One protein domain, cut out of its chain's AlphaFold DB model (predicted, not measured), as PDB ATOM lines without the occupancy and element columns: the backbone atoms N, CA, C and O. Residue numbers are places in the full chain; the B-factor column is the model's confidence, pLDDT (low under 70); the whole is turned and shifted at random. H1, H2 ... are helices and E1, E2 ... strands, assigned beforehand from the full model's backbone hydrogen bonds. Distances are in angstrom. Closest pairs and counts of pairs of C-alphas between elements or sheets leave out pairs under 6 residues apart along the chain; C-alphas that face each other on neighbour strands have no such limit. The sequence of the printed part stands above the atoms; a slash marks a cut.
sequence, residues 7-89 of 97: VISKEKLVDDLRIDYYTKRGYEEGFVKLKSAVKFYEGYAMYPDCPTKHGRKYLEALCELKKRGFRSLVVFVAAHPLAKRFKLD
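Overview. This is residues 7 to 89 of the 97 residues of the protein "SfsA domain-containing protein" of Candidatus Verstraetearchaeota archaeon (UniProt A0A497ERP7). A strongly twisted sheet of four strands, E1 E2 E3 E6, is covered on one face by the helix H1, which runs along the strands, and its other face is bare. Beyond the ends of the parallel pair E3 and E6, a small sheet of three strands, E4 E5 E7, makes a head at one end of the long axis. The printed part has 83 residues with seven named strands and one named helix, in the order E1 E2 E3 E4 E5 H1 E6 E7; both sheets are mixed, and the class is mixed, helices and strands. The whole is only just compact, close to loose, with a radius of gyration of the C-alphas of 14.1 A, and only just elongated, with spans of 41 by 27 by 20 A.

Arrangement. E1, residues 7 to 14, is an edge strand, bends by 81 degrees at residue 11 and forms an antiparallel hairpin with E2, residues 17 to 25, where N 14 and O 17 are 2.8 A apart. E2 bends by 64 degrees at residue 20 and forms a second hairpin with E3, residues 28 to 36, where N 23 and O 30 are 2.7 A apart. E1, E2 and E3 are a meander, each strand the antiparallel neighbour of the one before. E3 runs on into E4, residues 39 to 41, at 66 degrees across a break of 2 residues. E4 forms a hairpin with E5, residues 44 to 47, where N 46 and O 39 are 2.8 A apart. H1, residues 53 to 67, is on the sheet of E1, E2, E3 and E6, the last of these residues 71 to 77, at a height over the sheet of 8.1 A; the two form two layers, a helix on one face of a sheet. It lies over E2 and E3, at 15 degrees to E3 on the local plane. Every O i to N i+4 pair of H1 is within hydrogen-bond range. E6, residues 71 to 77, is the other edge strand, parallel to E3 at 22 degrees, with N 33 and O 73 at 2.9 A. The closest C-alphas of H1 and E6, those of Leu 62 and Ser 72, are 5.5 A apart. E7, residues 85 to 88, is parallel to E5 at 29 degrees, with N 45 and O 85 at 2.9 A. H1 and E7 are apart.

Along the chain. E1 begins at C-alpha 7, (34.866, 22.293, 16.997). From first to last C-alpha E2 measures 22.6 A, E3 26.1 A, H1 21.6 A and E6 18.8 A. H1 begins at C-alpha 53, (25.742, 28.678, -7.704), and E7 ends at C-alpha 88, (19.943, 15.374, -4.081).

Size, cuts and confidence. The C-alphas farthest apart, those of Tyr 27 and Glu 42, are 42.1 A apart. The printed part has no cut; the link from E6 to E7 is short and the other links are tight. The mean pLDDT of the printed part is 96.9, and no printed residue is under 70.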
ATOM      1  N   VAL A   7      35.074  21.094  17.825       97.19
ATOM      2  CA  VAL A   7      34.866  22.293  16.997       97.19
ATOM      3  C   VAL A   7      35.799  23.380  17.523       97.19
ATOM      4  O   VAL A   7      35.675  23.789  18.673       97.19
ATOM      5  N   ILE A   8      36.732  23.834  16.690       97.75
ATOM      6  CA  ILE A   8      37.730  24.846  17.057       97.75
ATOM      7  C   ILE A   8      37.200  26.254  16.795       97.75
ATOM      8  O   ILE A   8      37.376  27.150  17.615       97.75
ATOM      9  N   SER A   9      36.528  26.456  15.663       98.12
ATOM     10  CA  SER A   9      35.885  27.730  15.350       98.12
ATOM     11  C   SER A   9      34.649  27.527  14.488       98.12
ATOM     12  O   SER A   9      34.585  26.586  13.693       98.12
ATOM     13  N   LYS A  10      33.698  28.451  14.623       98.31
ATOM     14  CA  LYS A  10      32.543  28.587  13.734       98.31
ATOM     15  C   LYS A  10      32.823  29.657  12.677       98.31
ATOM     16  O   LYS A  10      33.635  30.542  12.937       98.31
ATOM     17  N   GLU A  11      32.157  29.583  11.527       97.75
ATOM     18  CA  GLU A  11      32.229  30.594  10.455       97.75
ATOM     19  C   GLU A  11      33.670  30.926  10.019       97.75
ATOM     20  O   GLU A  11      34.041  32.084   9.814       97.75
ATOM     21  N   LYS A  12      34.518  29.899   9.903       97.69
ATOM     22  CA  LYS A  12      35.936  30.057   9.571       97.69
ATOM     23  C   LYS A  12      36.077  30.575   8.139       97.69
ATOM     24  O   LYS A  12      35.636  29.919   7.196       97.69
ATOM     25  N   LEU A  13      36.724  31.730   7.985       97.69
ATOM     26  CA  LEU A  13      37.094  32.273   6.680       97.69
ATOM     27  C   LEU A  13      38.259  31.468   6.084       97.69
ATOM     28  O   LEU A  13      39.287  31.288   6.743       97.69
ATOM     29  N   VAL A  14      38.079  30.992   4.854       95.19
ATOM     30  CA  VAL A  14      39.052  30.241   4.053       95.19
ATOM     31  C   VAL A  14      38.868  30.642   2.595       95.19
ATOM     32  O   VAL A  14      37.771  30.473   2.073       95.19
ATOM     33  N   ASP A  15      39.909  31.169   1.950       92.12
ATOM     34  CA  ASP A  15      39.901  31.533   0.524       92.12
ATOM     35  C   ASP A  15      38.640  32.351   0.129       92.12
ATOM     36  O   ASP A  15      37.897  32.010  -0.792       92.12
ATOM     37  N   ASP A  16      38.347  33.399   0.913       94.50
ATOM     38  CA  ASP A  16      37.176  34.290   0.789       94.50
ATOM     39  C   ASP A  16      35.794  33.628   0.961       94.50
ATOM     40  O   ASP A  16      34.753  34.195   0.616       94.50
ATOM     41  N   LEU A  17      35.753  32.425   1.532       96.00
ATOM     42  CA  LEU A  17      34.536  31.681   1.840       96.00
ATOM     43  C   LEU A  17      34.413  31.413   3.337       96.00
ATOM     44  O   LEU A  17      35.384  31.078   4.009       96.00
ATOM     45  N   ARG A  18      33.193  31.514   3.875       97.50
ATOM     46  CA  ARG A  18      32.911  31.148   5.270       97.50
ATOM     47  C   ARG A  18      32.424  29.709   5.359       97.50
ATOM     48  O   ARG A  18      31.343  29.366   4.868       97.50
ATOM     49  N   ILE A  19      33.238  28.860   5.975       97.94
ATOM     50  CA  ILE A  19      32.902  27.467   6.257       97.94
ATOM     51  C   ILE A  19      32.395  27.363   7.695       97.94
ATOM     52  O   ILE A  19      33.010  27.900   8.615       97.94
ATOM     53  N   ASP A  20      31.279  26.664   7.884       98.44
ATOM     54  CA  ASP A  20      30.489  26.749   9.116       98.44
ATOM     55  C   ASP A  20      31.268  26.248  10.335       98.44
ATOM     56  O   ASP A  20      31.200  26.868  11.394       98.44
ATOM     57  N   TYR A  21      32.067  25.184  10.182       98.38
ATOM     58  CA  TYR A  21      32.938  24.696  11.252       98.38
ATOM     59  C   TYR A  21      34.330  24.322  10.764       98.38
ATOM     60  O   TYR A  21      34.500  23.634   9.758       98.38
ATOM     61  N   TYR A  22      35.320  24.701  11.565       98.38
ATOM     62  CA  TYR A  22      36.658  24.131  11.551       98.38
ATOM     63  C   TYR A  22      36.822  23.240  12.786       98.38
ATOM     64  O   TYR A  22      36.462  23.621  13.903       98.38
ATOM     65  N   THR A  23      37.312  22.026  12.573       97.94
ATOM     66  CA  THR A  23      37.304  20.919  13.532       97.94
ATOM     67  C   THR A  23      38.685  20.298  13.654       97.94
ATOM     68  O   THR A  23      39.494  20.375  12.729       97.94
ATOM     69  N   LYS A  24      38.957  19.663  14.795       97.06
ATOM     70  CA  LYS A  24      40.229  18.986  15.040       97.06
ATOM     71  C   LYS A  24      40.036  17.698  15.828       97.06
ATOM     72  O   LYS A  24      39.265  17.657  16.785       97.06
ATOM     73  N   ARG A  25      40.770  16.654  15.443       94.12
ATOM     74  CA  ARG A  25      40.866  15.369  16.142       94.12
ATOM     75  C   ARG A  25      42.325  14.937  16.212       94.12
ATOM     76  O   ARG A  25      42.874  14.343  15.288       94.12
ATOM     77  N   GLY A  26      42.976  15.239  17.333       91.75
ATOM     78  CA  GLY A  26      44.426  15.070  17.430       91.75
ATOM     79  C   GLY A  26      45.149  15.982  16.443       91.75
ATOM     80  O   GLY A  26      45.046  17.199  16.568       91.75
ATOM     81  N   TYR A  27      45.877  15.393  15.494       91.88
ATOM     82  CA  TYR A  27      46.570  16.123  14.426       91.88
ATOM     83  C   TYR A  27      45.737  16.248  13.142       91.88
ATOM     84  O   TYR A  27      46.116  16.998  12.253       91.88
ATOM     85  N   GLU A  28      44.608  15.539  13.041       95.31
ATOM     86  CA  GLU A  28      43.699  15.652  11.900       95.31
ATOM     87  C   GLU A  28      42.865  16.928  12.044       95.31
ATOM     88  O   GLU A  28      42.199  17.137  13.062       95.31
ATOM     89  N   GLU A  29      42.895  17.771  11.022       97.56
ATOM     90  CA  GLU A  29      42.113  18.999  10.936       97.56
ATOM     91  C   GLU A  29      41.052  18.861   9.851       97.56
ATOM     92  O   GLU A  29      41.258  18.167   8.852       97.56
ATOM     93  N   GLY A  30      39.905  19.509  10.034       97.75
ATOM     94  CA  GLY A  30      38.814  19.374   9.087       97.75
ATOM     95  C   GLY A  30      37.844  20.536   9.031       97.75
ATOM     96  O   GLY A  30      37.725  21.324   9.962       97.75
ATOM     97  N   PHE A  31      37.117  20.599   7.928       98.44
ATOM     98  CA  PHE A  31      36.171  21.644   7.580       98.44
ATOM     99  C   PHE A  31      34.802  21.029   7.307       98.44
ATOM    100  O   PHE A  31      34.696  20.032   6.593       98.44
ATOM    101  N   VAL A  32      33.752  21.620   7.872       98.31
ATOM    102  CA  VAL A  32      32.372  21.143   7.729       98.31
ATOM    103  C   VAL A  32      31.497  22.271   7.204       98.31
ATOM    104  O   VAL A  32      31.406  23.327   7.828       98.31
ATOM    105  N   LYS A  33      30.821  22.026   6.079       98.06
ATOM    106  CA  LYS A  33      29.746  22.880   5.568       98.06
ATOM    107  C   LYS A  33      28.401  22.191   5.775       98.06
ATOM    108  O   LYS A  33      28.193  21.079   5.298       98.06
ATOM    109  N   LEU A  34      27.480  22.846   6.461       97.88
ATOM    110  CA  LEU A  34      26.100  22.419   6.608       97.88
ATOM    111  C   LEU A  34      25.258  22.861   5.409       97.88
ATOM    112  O   LEU A  34      25.484  23.911   4.801       97.88
ATOM    113  N   LYS A  35      24.245  22.057   5.091       97.31
ATOM    114  CA  LYS A  35      23.206  22.355   4.104       97.31
ATOM    115  C   LYS A  35      21.849  21.942   4.652       97.31
ATOM    116  O   LYS A  35      21.686  20.814   5.101       97.31
ATOM    117  N   SER A  36      20.873  22.844   4.605       96.81
ATOM    118  CA  SER A  36      19.498  22.532   5.000       96.81
ATOM    119  C   SER A  36      18.823  21.715   3.900       96.81
ATOM    120  O   SER A  36      18.680  22.203   2.785       96.81
ATOM    121  N   ALA A  37      18.430  20.477   4.197       97.56
ATOM    122  CA  ALA A  37      17.759  19.579   3.259       97.56
ATOM    123  C   ALA A  37      16.289  19.400   3.659       97.56
ATOM    124  O   ALA A  37      15.861  18.317   4.050       97.56
ATOM    125  N   VAL A  38      15.527  20.493   3.645       96.44
ATOM    126  CA  VAL A  38      14.140  20.512   4.145       96.44
ATOM    127  C   VAL A  38      13.086  20.345   3.055       96.44
ATOM    128  O   VAL A  38      11.926  20.101   3.385       96.44
ATOM    129  N   LYS A  39      13.459  20.417   1.767       97.00
ATOM    130  CA  LYS A  39      12.530  20.108   0.672       97.00
ATOM    131  C   LYS A  39      12.088  18.655   0.803       97.00
ATOM    132  O   LYS A  39      12.929  17.761   0.852       97.00
ATOM    133  N   PHE A  40      10.782  18.430   0.861       97.75
ATOM    134  CA  PHE A  40      10.215  17.116   1.127       97.75
ATOM    135  C   PHE A  40       9.407  16.605  -0.061       97.75
ATOM    136  O   PHE A  40       8.543  17.309  -0.577       97.75
ATOM    137  N   TYR A  41       9.674  15.368  -0.477       97.25
ATOM    138  CA  TYR A  41       8.869  14.668  -1.475       97.25
ATOM    139  C   TYR A  41       8.948  13.158  -1.251       97.25
ATOM    140  O   TYR A  41      10.044  12.603  -1.173       97.25
ATOM    141  N   GLU A  42       7.795  12.496  -1.121       96.81
ATOM    142  CA  GLU A  42       7.679  11.032  -0.983       96.81
ATOM    143  C   GLU A  42       8.627  10.405   0.062       96.81
ATOM    144  O   GLU A  42       9.287   9.393  -0.174       96.81
ATOM    145  N   GLY A  43       8.743  11.022   1.243       97.75
ATOM    146  CA  GLY A  43       9.605  10.511   2.316       97.75
ATOM    147  C   GLY A  43      11.085  10.894   2.194       97.75
ATOM    148  O   GLY A  43      11.863  10.573   3.097       97.75
ATOM    149  N   TYR A  44      11.487  11.596   1.131       98.25
ATOM    150  CA  TYR A  44      12.837  12.131   0.968       98.25
ATOM    151  C   TYR A  44      12.925  13.574   1.460       98.25
ATOM    152  O   TYR A  44      12.166  14.429   1.015       98.25
ATOM    153  N   ALA A  45      13.906  13.841   2.316       98.44
ATOM    154  CA  ALA A  45      14.521  15.153   2.455       98.44
ATOM    155  C   ALA A  45      15.456  15.395   1.263       98.44
ATOM    156  O   ALA A  45      16.200  14.495   0.861       98.44
ATOM    157  N   MET A  46      15.424  16.593   0.691       98.12
ATOM    158  CA  MET A  46      16.152  16.903  -0.533       98.12
ATOM    159  C   MET A  46      16.891  18.233  -0.463       98.12
ATOM    160  O   MET A  46      16.500  19.152   0.259       98.12
ATOM    161  N   TYR A  47      17.974  18.315  -1.235       97.69
ATOM    162  CA  TYR A  47      18.756  19.527  -1.463       97.69
ATOM    163  C   TYR A  47      19.289  19.555  -2.909       97.69
ATOM    164  O   TYR A  47      19.735  18.511  -3.383       97.69
ATOM    165  N   PRO A  48      19.354  20.716  -3.578       96.50
ATOM    166  CA  PRO A  48      18.812  21.998  -3.135       96.50
ATOM    167  C   PRO A  48      17.318  22.122  -3.457       96.50
ATOM    168  O   PRO A  48      16.753  21.318  -4.187       96.50
ATOM    169  N   ASP A  49      16.658  23.132  -2.908       93.69
ATOM    170  CA  ASP A  49      15.283  23.486  -3.264       93.69
ATOM    171  C   ASP A  49      15.199  24.391  -4.505       93.69
ATOM    172  O   ASP A  49      14.214  24.318  -5.243       93.69
ATOM    173  N   CYS A  50      16.261  25.145  -4.807       93.62
ATOM    174  CA  CYS A  50      16.424  25.983  -6.000       93.62
ATOM    175  C   CYS A  50      17.866  25.927  -6.568       93.62
ATOM    176  O   CYS A  50      18.771  25.424  -5.894       93.62
ATOM    177  N   PRO A  51      18.128  26.453  -7.785       95.44
ATOM    178  CA  PRO A  51      19.484  26.536  -8.334       95.44
ATOM    179  C   PRO A  51      20.478  27.237  -7.391       95.44
ATOM    180  O   PRO A  51      20.235  28.352  -6.931       95.44
ATOM    181  N   THR A  52      21.645  26.631  -7.136       94.88
ATOM    182  CA  THR A  52      22.612  27.099  -6.130       94.88
ATOM    183  C   THR A  52      24.050  27.207  -6.656       94.88
ATOM    184  O   THR A  52      24.926  26.372  -6.423       94.88
ATOM    185  N   LYS A  53      24.360  28.343  -7.296       94.31
ATOM    186  CA  LYS A  53      25.742  28.678  -7.704       94.31
ATOM    187  C   LYS A  53      26.705  28.707  -6.510       94.31
ATOM    188  O   LYS A  53      27.804  28.164  -6.580       94.31
ATOM    189  N   HIS A  54      26.273  29.291  -5.389       92.56
ATOM    190  CA  HIS A  54      27.078  29.327  -4.168       92.56
ATOM    191  C   HIS A  54      27.309  27.933  -3.585       92.56
ATOM    192  O   HIS A  54      28.411  27.656  -3.118       92.56
ATOM    193  N   GLY A  55      26.310  27.044  -3.619       93.81
ATOM    194  CA  GLY A  55      26.465  25.664  -3.163       93.81
ATOM    195  C   GLY A  55      27.626  24.953  -3.855       93.81
ATOM    196  O   GLY A  55      28.455  24.367  -3.161       93.81
ATOM    197  N   ARG A  56      27.732  25.097  -5.181       95.19
ATOM    198  CA  ARG A  56      28.839  24.541  -5.976       95.19
ATOM    199  C   ARG A  56      30.195  25.129  -5.595       95.19
ATOM    200  O   ARG A  56      31.098  24.365  -5.274       95.19
ATOM    201  N   LYS A  57      30.297  26.460  -5.474       96.06
ATOM    202  CA  LYS A  57      31.532  27.140  -5.031       96.06
ATOM    203  C   LYS A  57      32.041  26.608  -3.680       96.06
ATOM    204  O   LYS A  57      33.238  26.423  -3.490       96.06
ATOM    205  N   TYR A  58      31.139  26.330  -2.733       97.00
ATOM    206  CA  TYR A  58      31.525  25.735  -1.445       97.00
ATOM    207  C   TYR A  58      31.991  24.277  -1.570       97.00
ATOM    208  O   TYR A  58      32.904  23.883  -0.848       97.00
ATOM    209  N   LEU A  59      31.392  23.474  -2.455       95.94
ATOM    210  CA  LEU A  59      31.858  22.105  -2.702       95.94
ATOM    211  C   LEU A  59      33.241  22.090  -3.356       95.94
ATOM    212  O   LEU A  59      34.100  21.328  -2.923       95.94
ATOM    213  N   GLU A  60      33.478  22.962  -4.336       96.44
ATOM    214  CA  GLU A  60      34.790  23.149  -4.965       96.44
ATOM    215  C   GLU A  60      35.852  23.509  -3.916       96.44
ATOM    216  O   GLU A  60      36.882  22.845  -3.826       96.44
ATOM    217  N   ALA A  61      35.559  24.468  -3.033       97.19
ATOM    218  CA  ALA A  61      36.462  24.836  -1.943       97.19
ATOM    219  C   ALA A  61      36.740  23.674  -0.971       97.19
ATOM    220  O   ALA A  61      37.879  23.464  -0.558       97.19
ATOM    221  N   LEU A  62      35.725  22.872  -0.624       98.00
ATOM    222  CA  LEU A  62      35.915  21.673   0.201       98.00
ATOM    223  C   LEU A  62      36.781  20.615  -0.503       98.00
ATOM    224  O   LEU A  62      37.590  19.961   0.163       98.00
ATOM    225  N   CYS A  63      36.645  20.455  -1.822       97.75
ATOM    226  CA  CYS A  63      37.508  19.593  -2.630       97.75
ATOM    227  C   CYS A  63      38.964  20.082  -2.627       97.75
ATOM    228  O   CYS A  63      39.866  19.270  -2.418       97.75
ATOM    229  N   GLU A  64      39.205  21.385  -2.778       98.06
ATOM    230  CA  GLU A  64      40.556  21.958  -2.686       98.06
ATOM    231  C   GLU A  64      41.159  21.792  -1.285       98.06
ATOM    232  O   GLU A  64      42.313  21.386  -1.139       98.06
ATOM    233  N   LEU A  65      40.369  21.984  -0.226       97.88
ATOM    234  CA  LEU A  65      40.813  21.708   1.144       97.88
ATOM    235  C   LEU A  65      41.149  20.231   1.358       97.88
ATOM    236  O   LEU A  65      42.138  19.914   2.021       97.88
ATOM    237  N   LYS A  66      40.394  19.320   0.736       98.06
ATOM    238  CA  LYS A  66      40.706  17.890   0.777       98.06
ATOM    239  C   LYS A  66      42.047  17.591   0.107       98.06
ATOM    240  O   LYS A  66      42.840  16.835   0.663       98.06
ATOM    241  N   LYS A  67      42.333  18.208  -1.045       98.25
ATOM    242  CA  LYS A  67      43.632  18.080  -1.734       98.25
ATOM    243  C   LYS A  67      44.795  18.610  -0.889       98.25
ATOM    244  O   LYS A  67      45.881  18.049  -0.940       98.25
ATOM    245  N   ARG A  68      44.555  19.636  -0.065       97.25
ATOM    246  CA  ARG A  68      45.525  20.196   0.897       97.25
ATOM    247  C   ARG A  68      45.725  19.335   2.156       97.25
ATOM    248  O   ARG A  68      46.501  19.719   3.024       97.25
ATOM    249  N   GLY A  69      45.043  18.192   2.267       97.56
ATOM    250  CA  GLY A  69      45.192  17.244   3.376       97.56
ATOM    251  C   GLY A  69      44.193  17.421   4.522       97.56
ATOM    252  O   GLY A  69      44.280  16.704   5.516       97.56
ATOM    253  N   PHE A  70      43.226  18.336   4.402       97.81
ATOM    254  CA  PHE A  70      42.183  18.506   5.410       97.81
ATOM    255  C   PHE A  70      41.054  17.490   5.230       97.81
ATOM    256  O   PHE A  70      40.663  17.127   4.119       97.81
ATOM    257  N   ARG A  71      40.445  17.076   6.340       97.56
ATOM    258  CA  ARG A  71      39.180  16.345   6.302       97.56
ATOM    259  C   ARG A  71      38.046  17.304   5.933       97.56
ATOM    260  O   ARG A  71      37.665  18.142   6.736       97.56
ATOM    261  N   SER A  72      37.460  17.158   4.753       97.94
ATOM    262  CA  SER A  72      36.383  18.039   4.279       97.94
ATOM    263  C   SER A  72      35.041  17.312   4.251       97.94
ATOM    264  O   SER A  72      34.934  16.239   3.657       97.94
ATOM    265  N   LEU A  73      34.012  17.891   4.873       97.81
ATOM    266  CA  LEU A  73      32.665  17.326   4.932       97.81
ATOM    267  C   LEU A  73      31.620  18.345   4.473       97.81
ATOM    268  O   LEU A  73      31.645  19.509   4.871       97.81
ATOM    269  N   VAL A  74      30.643  17.865   3.710       97.75
ATOM    270  CA  VAL A  74      29.333  18.506   3.600       97.75
ATOM    271  C   VAL A  74      28.332  17.671   4.395       97.75
ATOM    272  O   VAL A  74      28.326  16.445   4.289       97.75
ATOM    273  N   VAL A  75      27.512  18.318   5.218       98.12
ATOM    274  CA  VAL A  75      26.489  17.655   6.034       98.12
ATOM    275  C   VAL A  75      25.128  18.210   5.652       98.12
ATOM    276  O   VAL A  75      24.845  19.392   5.848       98.12
ATOM    277  N   PHE A  76      24.276  17.341   5.118       98.00
ATOM    278  CA  PHE A  76      22.891  17.669   4.810       98.00
ATOM    279  C   PHE A  76      22.020  17.409   6.035       98.00
ATOM    280  O   PHE A  76      21.882  16.276   6.492       98.00
ATOM    281  N   VAL A  77      21.439  18.472   6.576       98.12
ATOM    282  CA  VAL A  77      20.556  18.422   7.737       98.12
ATOM    283  C   VAL A  77      19.130  18.200   7.241       98.12
ATOM    284  O   VAL A  77      18.443  19.135   6.827       98.12
ATOM    285  N   ALA A  78      18.703  16.938   7.252       97.38
ATOM    286  CA  ALA A  78      17.359  16.496   6.888       97.38
ATOM    287  C   ALA A  78      16.363  16.755   8.035       97.38
ATOM    288  O   ALA A  78      15.890  15.829   8.688       97.38
ATOM    289  N   ALA A  79      16.068  18.026   8.306       95.81
ATOM    290  CA  ALA A  79      15.252  18.449   9.448       95.81
ATOM    291  C   ALA A  79      13.730  18.427   9.188       95.81
ATOM    292  O   ALA A  79      12.981  19.147   9.844       95.81
ATOM    293  N   HIS A  80      13.252  17.627   8.230       96.44
ATOM    294  CA  HIS A  80      11.819  17.468   7.983       96.44
ATOM    295  C   HIS A  80      11.271  16.285   8.807       96.44
ATOM    296  O   HIS A  80      11.785  15.175   8.658       96.44
ATOM    297  N   PRO A  81      10.214  16.454   9.626       96.81
ATOM    298  CA  PRO A  81       9.780  15.438  10.598       96.81
ATOM    299  C   PRO A  81       9.294  14.128   9.962       96.81
ATOM    300  O   PRO A  81       9.332  13.077  10.595       96.81
ATOM    301  N   LEU A  82       8.850  14.175   8.702       97.69
ATOM    302  CA  LEU A  82       8.403  12.999   7.948       97.69
ATOM    303  C   LEU A  82       9.485  12.401   7.033       97.69
ATOM    304  O   LEU A  82       9.222  11.414   6.343       97.69
ATOM    305  N   ALA A  83      10.683  12.996   6.973       97.81
ATOM    306  CA  ALA A  83      11.762  12.473   6.142       97.81
ATOM    307  C   ALA A  83      12.305  11.162   6.715       97.81
ATOM    308  O   ALA A  83      12.625  11.053   7.895       97.81
ATOM    309  N   LYS A  84      12.436  10.161   5.846       97.88
ATOM    310  CA  LYS A  84      13.002   8.843   6.163       97.88
ATOM    311  C   LYS A  84      14.301   8.575   5.406       97.88
ATOM    312  O   LYS A  84      14.996   7.607   5.700       97.88
ATOM    313  N   ARG A  85      14.591   9.378   4.377       97.81
ATOM    314  CA  ARG A  85      15.718   9.220   3.449       97.81
ATOM    315  C   ARG A  85      16.189  10.588   2.965       97.81
ATOM    316  O   ARG A  85      15.454  11.567   3.074       97.81
ATOM    317  N   PHE A  86      17.386  10.638   2.391       98.12
ATOM    318  CA  PHE A  86      17.937  11.833   1.756       98.12
ATOM    319  C   PHE A  86      18.315  11.544   0.300       98.12
ATOM    320  O   PHE A  86      18.828  10.466   0.001       98.12
ATOM    321  N   LYS A  87      18.076  12.506  -0.597       97.19
ATOM    322  CA  LYS A  87      18.636  12.516  -1.956       97.19
ATOM    323  C   LYS A  87      18.914  13.943  -2.417       97.19
ATOM    324  O   LYS A  87      18.291  14.883  -1.933       97.19
ATOM    325  N   LEU A  88      19.810  14.098  -3.385       97.50
ATOM    326  CA  LEU A  88      19.943  15.374  -4.081       97.50
ATOM    327  C   LEU A  88      18.774  15.588  -5.047       97.50
ATOM    328  O   LEU A  88      18.262  14.633  -5.639       97.50
ATOM    329  N   ASP A  89      18.364  16.841  -5.208       97.00
ATOM    330  CA  ASP A  89      17.305  17.229  -6.130       97.00
ATOM    331  C   ASP A  89      17.875  17.731  -7.459       97.00
ATOM    332  O   ASP A  89      18.130  18.922  -7.663       97.00
TER     333      ASP A  89